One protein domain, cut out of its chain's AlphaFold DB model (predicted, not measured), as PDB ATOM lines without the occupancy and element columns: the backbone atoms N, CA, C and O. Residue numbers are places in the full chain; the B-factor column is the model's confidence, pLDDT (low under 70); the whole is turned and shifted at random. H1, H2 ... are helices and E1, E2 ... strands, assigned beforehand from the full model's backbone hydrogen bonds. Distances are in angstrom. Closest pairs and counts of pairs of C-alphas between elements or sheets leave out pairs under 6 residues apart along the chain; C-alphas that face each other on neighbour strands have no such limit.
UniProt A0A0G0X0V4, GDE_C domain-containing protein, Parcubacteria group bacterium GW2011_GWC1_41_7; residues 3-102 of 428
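AT A GLANCE: This is residues 3 to 102 of the 428 residues of the protein "GDE_C domain-containing protein" of Parcubacteria group bacterium GW2011_GWC1_41_7 (UniProt A0A0G0X0V4). One twisted antiparallel sheet folds back on itself at the long strand E4, a folded sheet whose two leaves, E1 with E5 and E3 with E2, face each other; short H1 lies beyond one end of E4. The 100 printed residues, mostly strand, hold E1 E2 E3 E4 H1 E5; the sheet runs E1 E5 E4 E3 E2, with E2 E3 E4 a meander, each strand antiparallel to the one before. It is only just compact, close to loose (radius of gyration of the C-alphas 15.0 A), spanning 43 by 31 by 20 A.

HOW THE PARTS SIT: Edge strand E1, residues 3 to 14, neighbours E5, residues 84 to 101; N 10 and O 93 are 2.8 A apart. E2, residues 28 to 34, and E3, residues 37 to 44, form a hairpin; N 32 and O 39 are 2.9 A apart. E3 and E4, residues 49 to 71, form another; N 40 and O 53 are 2.8 A apart. E4 bends by 140 degrees at residue 52 and neighbours E5; N 62 and O 92 are 2.8 A apart. H1, residues 73 to 77, is not on the sheet; its O i to N i+4 pair is within hydrogen-bond range.

IN THESE COORDINATES: E1 begins at C-alpha 3 (29.084, 35.073, 247.272). From first to last C-alpha E4 measures 25.4 A and E5 27.2 A, to C-alpha 101 (36.559, 41.785, 257.897).

THE WHOLE: The printed part has no cut. The link E1 to E2 is long, 13 residues; pLDDT is under 70 in 16 residues, among them 22 to 29.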
ATOM      1  N   LYS A   3      28.702  36.294 247.997       80.75
ATOM      2  CA  LYS A   3      29.084  35.073 247.272       80.75
ATOM      3  C   LYS A   3      28.068  34.756 246.180       80.75
ATOM      4  O   LYS A   3      26.872  34.659 246.451       80.75
ATOM      5  N   THR A   4      28.521  34.584 244.944       74.81
ATOM      6  CA  THR A   4      27.650  34.423 243.774       74.81
ATOM      7  C   THR A   4      28.116  33.281 242.873       74.81
ATOM      8  O   THR A   4      29.291  32.947 242.792       74.81
ATOM      9  N   LYS A   5      27.174  32.651 242.153       79.69
ATOM     10  CA  LYS A   5      27.496  31.598 241.163       79.69
ATOM     11  C   LYS A   5      28.186  32.142 239.905       79.69
ATOM     12  O   LYS A   5      28.793  31.376 239.168       79.69
ATOM     13  N   LYS A   6      27.987  33.424 239.597       83.69
ATOM     14  CA  LYS A   6      28.520  34.111 238.416       83.69
ATOM     15  C   LYS A   6      29.177  35.414 238.868       83.69
ATOM     16  O   LYS A   6      28.648  36.007 239.813       83.69
ATOM     17  N   PRO A   7      30.251  35.874 238.203       93.31
ATOM     18  CA  PRO A   7      30.867  37.151 238.530       93.31
ATOM     19  C   PRO A   7      29.841  38.285 238.498       93.31
ATOM     20  O   PRO A   7      29.086  38.418 237.530       93.31
ATOM     21  N   VAL A   8      29.813  39.095 239.551       85.75
ATOM     22  CA  VAL A   8      28.982  40.298 239.646       85.75
ATOM     23  C   VAL A   8      29.869  41.525 239.737       85.75
ATOM     24  O   VAL A   8      30.918  41.489 240.377       85.75
ATOM     25  N   ARG A   9      29.453  42.617 239.088       94.44
ATOM     26  CA  ARG A   9      30.146  43.898 239.218       94.44
ATOM     27  C   ARG A   9      29.842  44.481 240.591       94.44
ATOM     28  O   ARG A   9      28.672  44.655 240.925       94.44
ATOM     29  N   ILE A  10      30.877  44.810 241.348       92.06
ATOM     30  CA  ILE A  10      30.763  45.497 242.631       92.06
ATOM     31  C   ILE A  10      31.568  46.787 242.624       92.06
ATOM     32  O   ILE A  10      32.589  46.903 241.946       92.06
ATOM     33  N   LYS A  11      31.098  47.736 243.428       93.12
ATOM     34  CA  LYS A  11      31.838  48.921 243.844       93.12
ATOM     35  C   LYS A  11      31.844  48.937 245.369       93.12
ATOM     36  O   LYS A  11      30.793  48.760 245.980       93.12
ATOM     37  N   ILE A  12      33.013  49.130 245.967       90.75
ATOM     38  CA  ILE A  12      33.186  49.241 247.414       90.75
ATOM     39  C   ILE A  12      33.566  50.683 247.714       90.75
ATOM     40  O   ILE A  12      34.626  51.155 247.303       90.75
ATOM     41  N   SER A  13      32.675  51.369 248.420       88.75
ATOM     42  CA  SER A  13      32.932  52.687 248.994       88.75
ATOM     43  C   SER A  13      33.196  52.522 250.483       88.75
ATOM     44  O   SER A  13      32.485  51.774 251.154       88.75
ATOM     45  N   LEU A  14      34.234  53.179 250.979       85.62
ATOM     46  CA  LEU A  14      34.640  53.145 252.371       85.62
ATOM     47  C   LEU A  14      34.313  54.494 253.000       85.62
ATOM     48  O   LEU A  14      34.714  55.544 252.499       85.62
ATOM     49  N   ASP A  15      33.587  54.434 254.107       80.94
ATOM     50  CA  ASP A  15      33.345  55.566 254.979       80.94
ATOM     51  C   ASP A  15      33.566  55.109 256.418       80.94
ATOM     52  O   ASP A  15      32.829  54.272 256.940       80.94
ATOM     53  N   MET A  16      34.645  55.595 257.025       75.69
ATOM     54  CA  MET A  16      35.043  55.220 258.372       75.69
ATOM     55  C   MET A  16      35.361  56.463 259.178       75.69
ATOM     56  O   MET A  16      36.348  57.156 258.935       75.69
ATOM     57  N   ARG A  17      34.487  56.716 260.142       72.06
ATOM     58  CA  ARG A  17      34.526  57.828 261.084       72.06
ATOM     59  C   ARG A  17      33.823  57.388 262.364       72.06
ATOM     60  O   ARG A  17      33.019  56.450 262.333       72.06
ATOM     61  N   THR A  18      34.111  58.038 263.484       68.69
ATOM     62  CA  THR A  18      33.324  57.809 264.699       68.69
ATOM     63  C   THR A  18      31.887  58.288 264.507       68.69
ATOM     64  O   THR A  18      31.586  59.161 263.683       68.69
ATOM     65  N   LEU A  19      30.967  57.679 265.257       63.69
ATOM     66  CA  LEU A  19      29.579  58.112 265.272       63.69
ATOM     67  C   LEU A  19      29.531  59.580 265.731       63.69
ATOM     68  O   LEU A  19      30.061  59.893 266.792       63.69
ATOM     69  N   TYR A  20      28.899  60.448 264.934       63.50
ATOM     70  CA  TYR A  20      28.826  61.910 265.129       63.50
ATOM     71  C   TYR A  20      30.094  62.716 264.812       63.50
ATOM     72  O   TYR A  20      30.131  63.912 265.102       63.50
ATOM     73  N   SER A  21      31.111  62.121 264.182       70.25
ATOM     74  CA  SER A  21      32.258  62.903 263.714       70.25
ATOM     75  C   SER A  21      31.820  63.906 262.641       70.25
ATOM     76  O   SER A  21      31.233  63.527 261.625       70.25
ATOM     77  N   SER A  22      32.125  65.188 262.850       66.88
ATOM     78  CA  SER A  22      31.838  66.267 261.894       66.88
ATOM     79  C   SER A  22      32.895  66.388 260.795       66.88
ATOM     80  O   SER A  22      32.918  67.383 260.075       66.88
ATOM     81  N   ILE A  23      33.824  65.433 260.701       69.06
ATOM     82  CA  ILE A  23      34.879  65.465 259.694       69.06
ATOM     83  C   ILE A  23      34.256  65.172 258.326       69.06
ATOM     84  O   ILE A  23      33.633  64.132 258.113       69.06
ATOM     85  N   GLU A  24      34.411  66.119 257.405       63.22
ATOM     86  CA  GLU A  24      33.837  66.062 256.056       63.22
ATOM     87  C   GLU A  24      34.648  65.149 255.116       63.22
ATOM     88  O   GLU A  24      34.096  64.601 254.159       63.22
ATOM     89  N   GLU A  25      35.928  64.920 255.432       58.25
ATOM     90  CA  GLU A  25      36.879  64.103 254.668       58.25
ATOM     91  C   GLU A  25      37.221  62.791 255.394       58.25
ATOM     92  O   GLU A  25      37.514  62.764 256.588       58.25
ATOM     93  N   GLY A  26      37.147  61.667 254.679       57.66
ATOM     94  CA  GLY A  26      37.405  60.352 255.260       57.66
ATOM     95  C   GLY A  26      38.893  60.110 255.543       57.66
ATOM     96  O   GLY A  26      39.779  60.520 254.801       57.66
ATOM     97  N   ASN A  27      39.162  59.362 256.608       63.78
ATOM     98  CA  ASN A  27      40.498  59.069 257.118       63.78
ATOM     99  C   ASN A  27      41.003  57.696 256.628       63.78
ATOM    100  O   ASN A  27      41.271  56.806 257.437       63.78
ATOM    101  N   VAL A  28      41.101  57.482 255.306       60.28
ATOM    102  CA  VAL A  28      41.739  56.268 254.741       60.28
ATOM    103  C   VAL A  28      43.210  56.573 254.469       60.28
ATOM    104  O   VAL A  28      43.536  57.245 253.495       60.28
ATOM    105  N   TYR A  29      44.100  56.092 255.337       63.59
ATOM    106  CA  TYR A  29      45.513  56.494 255.319       63.59
ATOM    107  C   TYR A  29      46.373  55.543 254.498       63.59
ATOM    108  O   TYR A  29      47.323  55.974 253.845       63.59
ATOM    109  N   SER A  30      46.057  54.244 254.507       82.81
ATOM    110  CA  SER A  30      46.783  53.296 253.671       82.81
ATOM    111  C   SER A  30      45.927  52.127 253.211       82.81
ATOM    112  O   SER A  30      45.132  51.551 253.954       82.81
ATOM    113  N   ILE A  31      46.136  51.764 251.949       89.12
ATOM    114  CA  ILE A  31      45.679  50.509 251.371       89.12
ATOM    115  C   ILE A  31      46.903  49.772 250.865       89.12
ATOM    116  O   ILE A  31      47.649  50.295 250.036       89.12
ATOM    117  N   ALA A  32      47.102  48.558 251.363       92.62
ATOM    118  CA  ALA A  32      48.179  47.681 250.936       92.62
ATOM    119  C   ALA A  32      47.590  46.457 250.218       92.62
ATOM    120  O   ALA A  32      46.653  45.842 250.732       92.62
ATOM    121  N   PRO A  33      48.098  46.086 249.031       93.06
ATOM    122  CA  PRO A  33      47.680  44.856 248.372       93.06
ATOM    123  C   PRO A  33      48.154  43.629 249.163       93.06
ATOM    124  O   PRO A  33      49.239  43.625 249.742       93.06
ATOM    125  N   LEU A  34      47.340  42.579 249.149       91.69
ATOM    126  CA  LEU A  34      47.635  41.247 249.674       91.69
ATOM    127  C   LEU A  34      47.470  40.219 248.546       91.69
ATOM    128  O   LEU A  34      46.842  40.510 247.531       91.69
ATOM    129  N   GLU A  35      47.973  38.997 248.739       85.50
ATOM    130  CA  GLU A  35      47.884  37.913 247.740       85.50
ATOM    131  C   GLU A  35      46.441  37.645 247.269       85.50
ATOM    132  O   GLU A  35      46.197  37.400 246.087       85.50
ATOM    133  N   HIS A  36      45.469  37.762 248.179       85.62
ATOM    134  CA  HIS A  36      44.049  37.501 247.915       85.62
ATOM    135  C   HIS A  36      43.128  38.656 248.327       85.62
ATOM    136  O   HIS A  36      41.955  38.447 248.647       85.62
ATOM    137  N   GLY A  37      43.647  39.885 248.380       93.50
ATOM    138  CA  GLY A  37      42.854  40.990 248.900       93.50
ATOM    139  C   GLY A  37      43.582  42.311 249.058       93.50
ATOM    140  O   GLY A  37      44.620  42.563 248.455       93.50
ATOM    141  N   TYR A  38      43.023  43.145 249.925       93.81
ATOM    142  CA  TYR A  38      43.599  44.409 250.357       93.81
ATOM    143  C   TYR A  38      43.547  44.509 251.876       93.81
ATOM    144  O   TYR A  38      42.537  44.169 252.488       93.81
ATOM    145  N   PHE A  39      44.616  45.008 252.477       91.69
ATOM    146  CA  PHE A  39      44.598  45.545 253.828       91.69
ATOM    147  C   PHE A  39      44.257  47.029 253.752       91.69
ATOM    148  O   PHE A  39      44.814  47.748 252.924       91.69
ATOM    149  N   VAL A  40      43.344  47.477 254.600       90.31
ATOM    150  CA  VAL A  40      42.871  48.854 254.661       90.31
ATOM    151  C   VAL A  40      43.048  49.348 256.086       90.31
ATOM    152  O   VAL A  40      42.435  48.812 257.008       90.31
ATOM    153  N   ASN A  41      43.871  50.374 256.263       87.12
ATOM    154  CA  ASN A  41      44.080  50.995 257.559       87.12
ATOM    155  C   ASN A  41      43.484  52.400 257.596       87.12
ATOM    156  O   ASN A  41      43.699  53.228 256.702       87.12
ATOM    157  N   PHE A  42      42.771  52.658 258.679       82.56
ATOM    158  CA  PHE A  42      42.110  53.909 258.972       82.56
ATOM    159  C   PHE A  42      42.686  54.428 260.276       82.56
ATOM    160  O   PHE A  42      42.661  53.727 261.282       82.56
ATOM    161  N   THR A  43      43.185  55.655 260.269       73.56
ATOM    162  CA  THR A  43      43.709  56.305 261.470       73.56
ATOM    163  C   THR A  43      43.117  57.691 261.524       73.56
ATOM    164  O   THR A  43      43.264  58.449 260.593       73.56
ATOM    165  N   GLN A  44      42.456  58.068 262.597       70.88
ATOM    166  CA  GLN A  44      41.950  59.414 262.787       70.88
ATOM    167  C   GLN A  44      42.821  60.086 263.839       70.88
ATOM    168  O   GLN A  44      42.626  59.883 265.038       70.88
ATOM    169  N   GLU A  45      43.813  60.856 263.383       67.06
ATOM    170  CA  GLU A  45      44.834  61.458 264.253       67.06
ATOM    171  C   GLU A  45      44.212  62.330 265.353       67.06
ATOM    172  O   GLU A  45      44.583  62.213 266.521       67.06
ATOM    173  N   ASN A  46      43.197  63.125 264.998       69.25
ATOM    174  CA  ASN A  46      42.500  64.018 265.928       69.25
ATOM    175  C   ASN A  46      41.752  63.271 267.042       69.25
ATOM    176  O   ASN A  46      41.667  63.765 268.164       69.25
ATOM    177  N   GLU A  47      41.220  62.084 266.749       63.72
ATOM    178  CA  GLU A  47      40.412  61.301 267.695       63.72
ATOM    179  C   GLU A  47      41.184  60.112 268.287       63.72
ATOM    180  O   GLU A  47      40.619  59.331 269.050       63.72
ATOM    181  N   LYS A  48      42.483  59.973 267.964       73.19
ATOM    182  CA  LYS A  48      43.341  58.838 268.360       73.19
ATOM    183  C   LYS A  48      42.678  57.477 268.115       73.19
ATOM    184  O   LYS A  48      42.844  56.541 268.895       73.19
ATOM    185  N   PHE A  49      41.913  57.376 267.036       71.88
ATOM    186  CA  PHE A  49      41.180  56.175 266.668       71.88
ATOM    187  C   PHE A  49      41.894  55.498 265.503       71.88
ATOM    188  O   PHE A  49      42.230  56.161 264.528       71.88
ATOM    189  N   SER A  50      42.133  54.193 265.580       77.50
ATOM    190  CA  SER A  50      42.631  53.419 264.444       77.50
ATOM    191  C   SER A  50      41.784  52.176 264.254       77.50
ATOM    192  O   SER A  50      41.491  51.475 265.222       77.50
ATOM    193  N   LEU A  51      41.425  51.894 263.011       79.62
ATOM    194  CA  LEU A  51      40.647  50.734 262.623       79.62
ATOM    195  C   LEU A  51      41.327  50.080 261.427       79.62
ATOM    196  O   LEU A  51      41.778  50.757 260.507       79.62
ATOM    197  N   SER A  52      41.408  48.758 261.423       86.25
ATOM    198  CA  SER A  52      42.060  48.017 260.348       86.25
ATOM    199  C   SER A  52      41.094  46.995 259.787       86.25
ATOM    200  O   SER A  52      40.616  46.117 260.494       86.25
ATOM    201  N   ALA A  53      40.793  47.099 258.503       88.06
ATOM    202  CA  ALA A  53      39.944  46.154 257.810       88.06
ATOM    203  C   ALA A  53      40.723  45.454 256.706       88.06
ATOM    204  O   ALA A  53      41.741  45.925 256.208       88.06
ATOM    205  N   TYR A  54      40.202  44.325 256.279       89.75
ATOM    206  CA  TYR A  54      40.754  43.564 255.179       89.75
ATOM    207  C   TYR A  54      39.631  43.223 254.213       89.75
ATOM    208  O   TYR A  54      38.542  42.819 254.624       89.75
ATOM    209  N   VAL A  55      39.909  43.364 252.926       91.56
ATOM    210  CA  VAL A  55      38.988  43.085 251.831       91.56
ATOM    211  C   VAL A  55      39.522  41.888 251.063       91.56
ATOM    212  O   VAL A  55      40.429  42.032 250.250       91.56
ATOM    213  N   PHE A  56      38.972  40.706 251.316       93.00
ATOM    214  CA  PHE A  56      39.249  39.509 250.525       93.00
ATOM    215  C   PHE A  56      38.266  39.389 249.373       93.00
ATOM    216  O   PHE A  56      37.083  39.713 249.530       93.00
ATOM    217  N   PHE A  57      38.729  38.888 248.233       93.12
ATOM    218  CA  PHE A  57      37.862  38.661 247.087       93.12
ATOM    219  C   PHE A  57      38.350  37.524 246.187       93.12
ATOM    220  O   PHE A  57      39.544  37.266 246.071       93.12
ATOM    221  N   GLU A  58      37.405  36.900 245.487       93.12
ATOM    222  CA  GLU A  58      37.668  36.042 244.333       93.12
ATOM    223  C   GLU A  58      37.190  36.750 243.066       93.12
ATOM    224  O   GLU A  58      36.027  37.150 242.966       93.12
ATOM    225  N   GLY A  59      38.081  36.895 242.087       93.06
ATOM    226  CA  GLY A  59      37.814  37.588 240.828       93.06
ATOM    227  C   GLY A  59      38.807  38.718 240.577       93.06
ATOM    228  O   GLY A  59      39.980  38.616 240.922       93.06
ATOM    229  N   SER A  60      38.343  39.796 239.949       94.75
ATOM    230  CA  SER A  60      39.157  40.976 239.652       94.75
ATOM    231  C   SER A  60      38.546  42.188 240.328       94.75
ATOM    232  O   SER A  60      37.513  42.684 239.886       94.75
ATOM    233  N   LEU A  61      39.196  42.668 241.383       95.25
ATOM    234  CA  LEU A  61      38.834  43.885 242.090       95.25
ATOM    235  C   LEU A  61      40.007  44.863 241.988       95.25
ATOM    236  O   LEU A  61      41.130  44.518 242.342       95.25
ATOM    237  N   LYS A  62      39.768  46.059 241.444       95.38
ATOM    238  CA  LYS A  62      40.796  47.081 241.231       95.38
ATOM    239  C   LYS A  62      40.674  48.179 242.270       95.38
ATOM    240  O   LYS A  62      39.575  48.668 242.520       95.38
ATOM    241  N   TYR A  63      41.812  48.603 242.805       93.81
ATOM    242  CA  TYR A  63      41.918  49.808 243.616       93.81
ATOM    243  C   TYR A  63      41.765  51.063 242.741       93.81
ATOM    244  O   TYR A  63      42.440  51.186 241.718       93.81
ATOM    245  N   LYS A  64      40.846  51.959 243.117       92.00
ATOM    246  CA  LYS A  64      40.449  53.151 242.347       92.00
ATOM    247  C   LYS A  64      41.007  54.452 242.924       92.00
ATOM    248  O   LYS A  64      41.326  55.339 242.146       92.00
ATOM    249  N   ASN A  65      41.192  54.531 244.243       88.44
ATOM    250  CA  ASN A  65      41.695  55.721 244.941       88.44
ATOM    251  C   ASN A  65      40.937  57.016 244.585       88.44
ATOM    252  O   ASN A  65      41.547  58.051 244.320       88.44
ATOM    253  N   GLU A  66      39.609  56.951 244.519       90.44
ATOM    254  CA  GLU A  66      38.776  58.081 244.107       90.44
ATOM    255  C   GLU A  66      37.974  58.609 245.300       90.44
ATOM    256  O   GLU A  66      37.259  57.863 245.965       90.44
ATOM    257  N   TRP A  67      38.075  59.912 245.568       87.12
ATOM    258  CA  TRP A  67      37.212  60.595 246.531       87.12
ATOM    259  C   TRP A  67      35.992  61.156 245.822       87.12
ATOM    260  O   TRP A  67      36.104  61.787 244.769       87.12
ATOM    261  N   LYS A  68      34.819  60.940 246.413       88.38
ATOM    262  CA  LYS A  68      33.561  61.435 245.870       88.38
ATOM    263  C   LYS A  68      32.744  62.106 246.957       88.38
ATOM    264  O   LYS A  68      32.441  61.498 247.979       88.38
ATOM    265  N   THR A  69      32.318  63.331 246.693       88.00
ATOM    266  CA  THR A  69      31.328  64.008 247.525       88.00
ATOM    267  C   THR A  69      29.950  63.425 247.234       88.00
ATOM    268  O   THR A  69      29.469  63.453 246.098       88.00
ATOM    269  N   ILE A  70      29.319  62.873 248.262       85.50
ATOM    270  CA  ILE A  70      27.915  62.487 248.252       85.50
ATOM    271  C   ILE A  70      27.138  63.532 249.030       85.50
ATOM    272  O   ILE A  70      27.465  63.846 250.170       85.50
ATOM    273  N   ARG A  71      26.071  64.024 248.410       85.06
ATOM    274  CA  ARG A  71      25.080  64.845 249.089       85.06
ATOM    275  C   ARG A  71      24.015  63.953 249.712       85.06
ATOM    276  O   ARG A  71      23.258  63.292 248.999       85.06
ATOM    277  N   ASN A  72      23.921  63.966 251.031       79.62
ATOM    278  CA  ASN A  72      22.858  63.326 251.783       79.62
ATOM    279  C   ASN A  72      21.615  64.226 251.772       79.62
ATOM    280  O   ASN A  72      21.412  65.071 252.643       79.62
ATOM    281  N   GLU A  73      20.731  64.021 250.790       81.06
ATOM    282  CA  GLU A  73      19.440  64.728 250.717       81.06
ATOM    283  C   GLU A  73      18.582  64.517 251.975       81.06
ATOM    284  O   GLU A  73      17.750  65.351 252.326       81.06
ATOM    285  N   PHE A  74      18.762  63.383 252.659       68.12
ATOM    286  CA  PHE A  74      18.126  63.124 253.947       68.12
ATOM    287  C   PHE A  74      18.616  64.099 255.022       68.12
ATOM    288  O   PHE A  74      17.799  64.808 255.605       68.12
ATOM    289  N   ASP A  75      19.933  64.205 255.208       72.31
ATOM    290  CA  ASP A  75      20.564  65.129 256.156       72.31
ATOM    291  C   ASP A  75      20.202  66.588 255.858       72.31
ATOM    292  O   ASP A  75      19.861  67.344 256.770       72.31
ATOM    293  N   GLN A  76      20.152  66.959 254.573       80.38
ATOM    294  CA  GLN A  76      19.684  68.275 254.139       80.38
ATOM    295  C   GLN A  76      18.230  68.542 254.546       80.38
ATOM    296  O   GLN A  76      17.931  69.623 255.055       80.38
ATOM    297  N   ARG A  77      17.324  67.575 254.346       74.69
ATOM    298  CA  ARG A  77      15.906  67.718 254.717       74.69
ATOM    299  C   ARG A  77      15.710  67.903 256.219       74.69
ATOM    300  O   ARG A  77      14.851  68.688 256.607       74.69
ATOM    301  N   ARG A  78      16.521  67.239 257.048       68.06
ATOM    302  CA  ARG A  78      16.497  67.404 258.513       68.06
ATOM    303  C   ARG A  78      17.400  68.530 259.038       68.06
ATOM    304  O   ARG A  78      17.516  68.692 260.243       68.06
ATOM    305  N   ILE A  79      18.046  69.307 258.160       76.50
ATOM    306  CA  ILE A  79      18.960  70.412 258.519       76.50
ATOM    307  C   ILE A  79      20.149  69.928 259.392       76.50
ATOM    308  O   ILE A  79      20.852  70.721 260.011       76.50
ATOM    309  N   SER A  80      20.473  68.635 259.360       70.38
ATOM    310  CA  SER A  80      21.581  68.040 260.118       70.38
ATOM    311  C   SER A  80      22.866  68.056 259.286       70.38
ATOM    312  O   SER A  80      22.969  67.350 258.290       70.38
ATOM    313  N   LYS A  81      23.831  68.921 259.617       77.56
ATOM    314  CA  LYS A  81      25.118  69.008 258.895       77.56
ATOM    315  C   LYS A  81      26.090  67.896 259.334       77.56
ATOM    316  O   LYS A  81      26.040  67.509 260.501       77.56
ATOM    317  N   PRO A  82      27.030  67.468 258.466       78.44
ATOM    318  CA  PRO A  82      27.249  67.933 257.091       78.44
ATOM    319  C   PRO A  82      26.269  67.302 256.085       78.44
ATOM    320  O   PRO A  82      25.944  66.125 256.173       78.44
ATOM    321  N   TYR A  83      25.806  68.089 255.107       83.62
ATOM    322  CA  TYR A  83      24.944  67.581 254.024       83.62
ATOM    323  C   TYR A  83      25.742  66.907 252.920       83.62
ATOM    324  O   TYR A  83      25.217  66.065 252.203       83.62
ATOM    325  N   ASP A  84      26.988  67.325 252.757       85.38
ATOM    326  CA  ASP A  84      27.903  66.836 251.748       85.38
ATOM    327  C   ASP A  84      29.017  66.091 252.497       85.38
ATOM    328  O   ASP A  84      29.693  66.665 253.348       85.38
ATOM    329  N   VAL A  85      29.165  64.795 252.231       83.00
ATOM    330  CA  VAL A  85      30.182  63.934 252.845       83.00
ATOM    331  C   VAL A  85      31.092  63.373 251.768       83.00
ATOM    332  O   VAL A  85      30.627  62.897 250.731       83.00
ATOM    333  N   SER A  86      32.400  63.399 251.998       84.19
ATOM    334  CA  SER A  86      33.346  62.733 251.110       84.19
ATOM    335  C   SER A  86      33.426  61.254 251.473       84.19
ATOM    336  O   SER A  86      33.811  60.896 252.586       84.19
ATOM    337  N   ILE A  87      33.056  60.393 250.529       86.06
ATOM    338  CA  ILE A  87      33.259  58.947 250.613       86.06
ATOM    339  C   ILE A  87      34.462  58.541 249.769       86.06
ATOM    340  O   ILE A  87      34.755  59.147 248.732       86.06
ATOM    341  N   PHE A  88      35.138  57.478 250.189       87.31
ATOM    342  CA  PHE A  88      36.267  56.944 249.452       87.31
ATOM    343  C   PHE A  88      35.824  55.773 248.571       87.31
ATOM    344  O   PHE A  88      35.592  54.667 249.061       87.31
ATOM    345  N   GLU A  89      35.688  55.991 247.264       90.50
ATOM    346  CA  GLU A  89      35.452  54.923 246.288       90.50
ATOM    347  C   GLU A  89      36.747  54.111 246.112       90.50
ATOM    348  O   GLU A  89      37.571  54.345 245.225       90.50
ATOM    349  N   ALA A  90      36.940  53.151 247.015       90.75
ATOM    350  CA  ALA A  90      38.185  52.415 247.142       90.75
ATOM    351  C   ALA A  90      38.356  51.366 246.047       90.75
ATOM    352  O   ALA A  90      39.431  51.270 245.458       90.75
ATOM    353  N   PHE A  91      37.315  50.582 245.755       94.25
ATOM    354  CA  PHE A  91      37.454  49.425 244.875       94.25
ATOM    355  C   PHE A  91      36.310  49.277 243.878       94.25
ATOM    356  O   PHE A  91      35.151  49.543 244.190       94.25
ATOM    357  N   GLU A  92      36.623  48.767 242.691       96.50
ATOM    358  CA  GLU A  92      35.631  48.391 241.686       96.50
ATOM    359  C   GLU A  92      36.093  47.171 240.890       96.50
ATOM    360  O   GLU A  92      37.269  47.042 240.546       96.50
ATOM    361  N   GLY A  93      35.172  46.269 240.566       96.19
ATOM    362  CA  GLY A  93      35.512  45.118 239.744       96.19
ATOM    363  C   GLY A  93      34.431  44.056 239.663       96.19
ATOM    364  O   GLY A  93      33.277  44.313 239.990       96.19
ATOM    365  N   TYR A  94      34.808  42.870 239.197       96.25
ATOM    366  CA  TYR A  94      33.939  41.707 239.065       96.25
ATOM    367  C   TYR A  94      34.396  40.612 240.013       96.25
ATOM    368  O   TYR A  94      35.526  40.135 239.901       96.25
ATOM    369  N   VAL A  95      33.509  40.185 240.904       94.56
ATOM    370  CA  VAL A  95      33.829  39.176 241.916       94.56
ATOM    371  C   VAL A  95      32.802  38.053 241.937       94.56
ATOM    372  O   VAL A  95      31.622  38.270 241.652       94.56
ATOM    373  N   THR A  96      33.248  36.848 242.273       89.75
ATOM    374  CA  THR A  96      32.386  35.733 242.700       89.75
ATOM    375  C   THR A  96      32.272  35.668 244.216       89.75
ATOM    376  O   THR A  96      31.271  35.173 244.731       89.75
ATOM    377  N   GLU A  97      33.253  36.216 244.930       90.62
ATOM    378  CA  GLU A  97      33.264  36.301 246.385       90.62
ATOM    379  C   GLU A  97      33.903  37.618 246.837       90.62
ATOM    380  O   GLU A  97      34.889  38.062 246.255       90.62
ATOM    381  N   CYS A  98      33.342  38.266 247.859       90.69
ATOM    382  CA  CYS A  98      33.948  39.426 248.512       90.69
ATOM    383  C   CYS A  98      33.596  39.442 250.003       90.69
ATOM    384  O   CYS A  98      32.424  39.370 250.392       90.69
ATOM    385  N   LYS A  99      34.604  39.583 250.857       86.62
ATOM    386  CA  LYS A  99      34.452  39.683 252.309       86.62
ATOM    387  C   LYS A  99      35.260  40.868 252.819       86.62
ATOM    388  O   LYS A  99      36.431  40.997 252.494       86.62
ATOM    389  N   ILE A 100      34.626  41.705 253.632       87.81
ATOM    390  CA  ILE A 100      35.294  42.757 254.400       87.81
ATOM    391  C   ILE A 100      35.287  42.288 255.853       87.81
ATOM    392  O   ILE A 100      34.219  41.925 256.347       87.81
ATOM    393  N   PHE A 101      36.447  42.230 256.506       81.94
ATOM    394  CA  PHE A 101      36.559  41.785 257.897       81.94
ATOM    395  C   PHE A 101      37.412  42.735 258.737       81.94
ATOM    396  O   PHE A 101      38.318  43.385 258.219       81.94
ATOM    397  N   HIS A 102      37.118  42.778 260.037       78.19
ATOM    398  CA  HIS A 102      37.890  43.487 261.053       78.19
ATOM    399  C   HIS A 102      38.401  42.464 262.084       78.19
ATOM    400  O   HIS A 102      37.571  41.762 262.669       78.19
TER     401      HIS A 102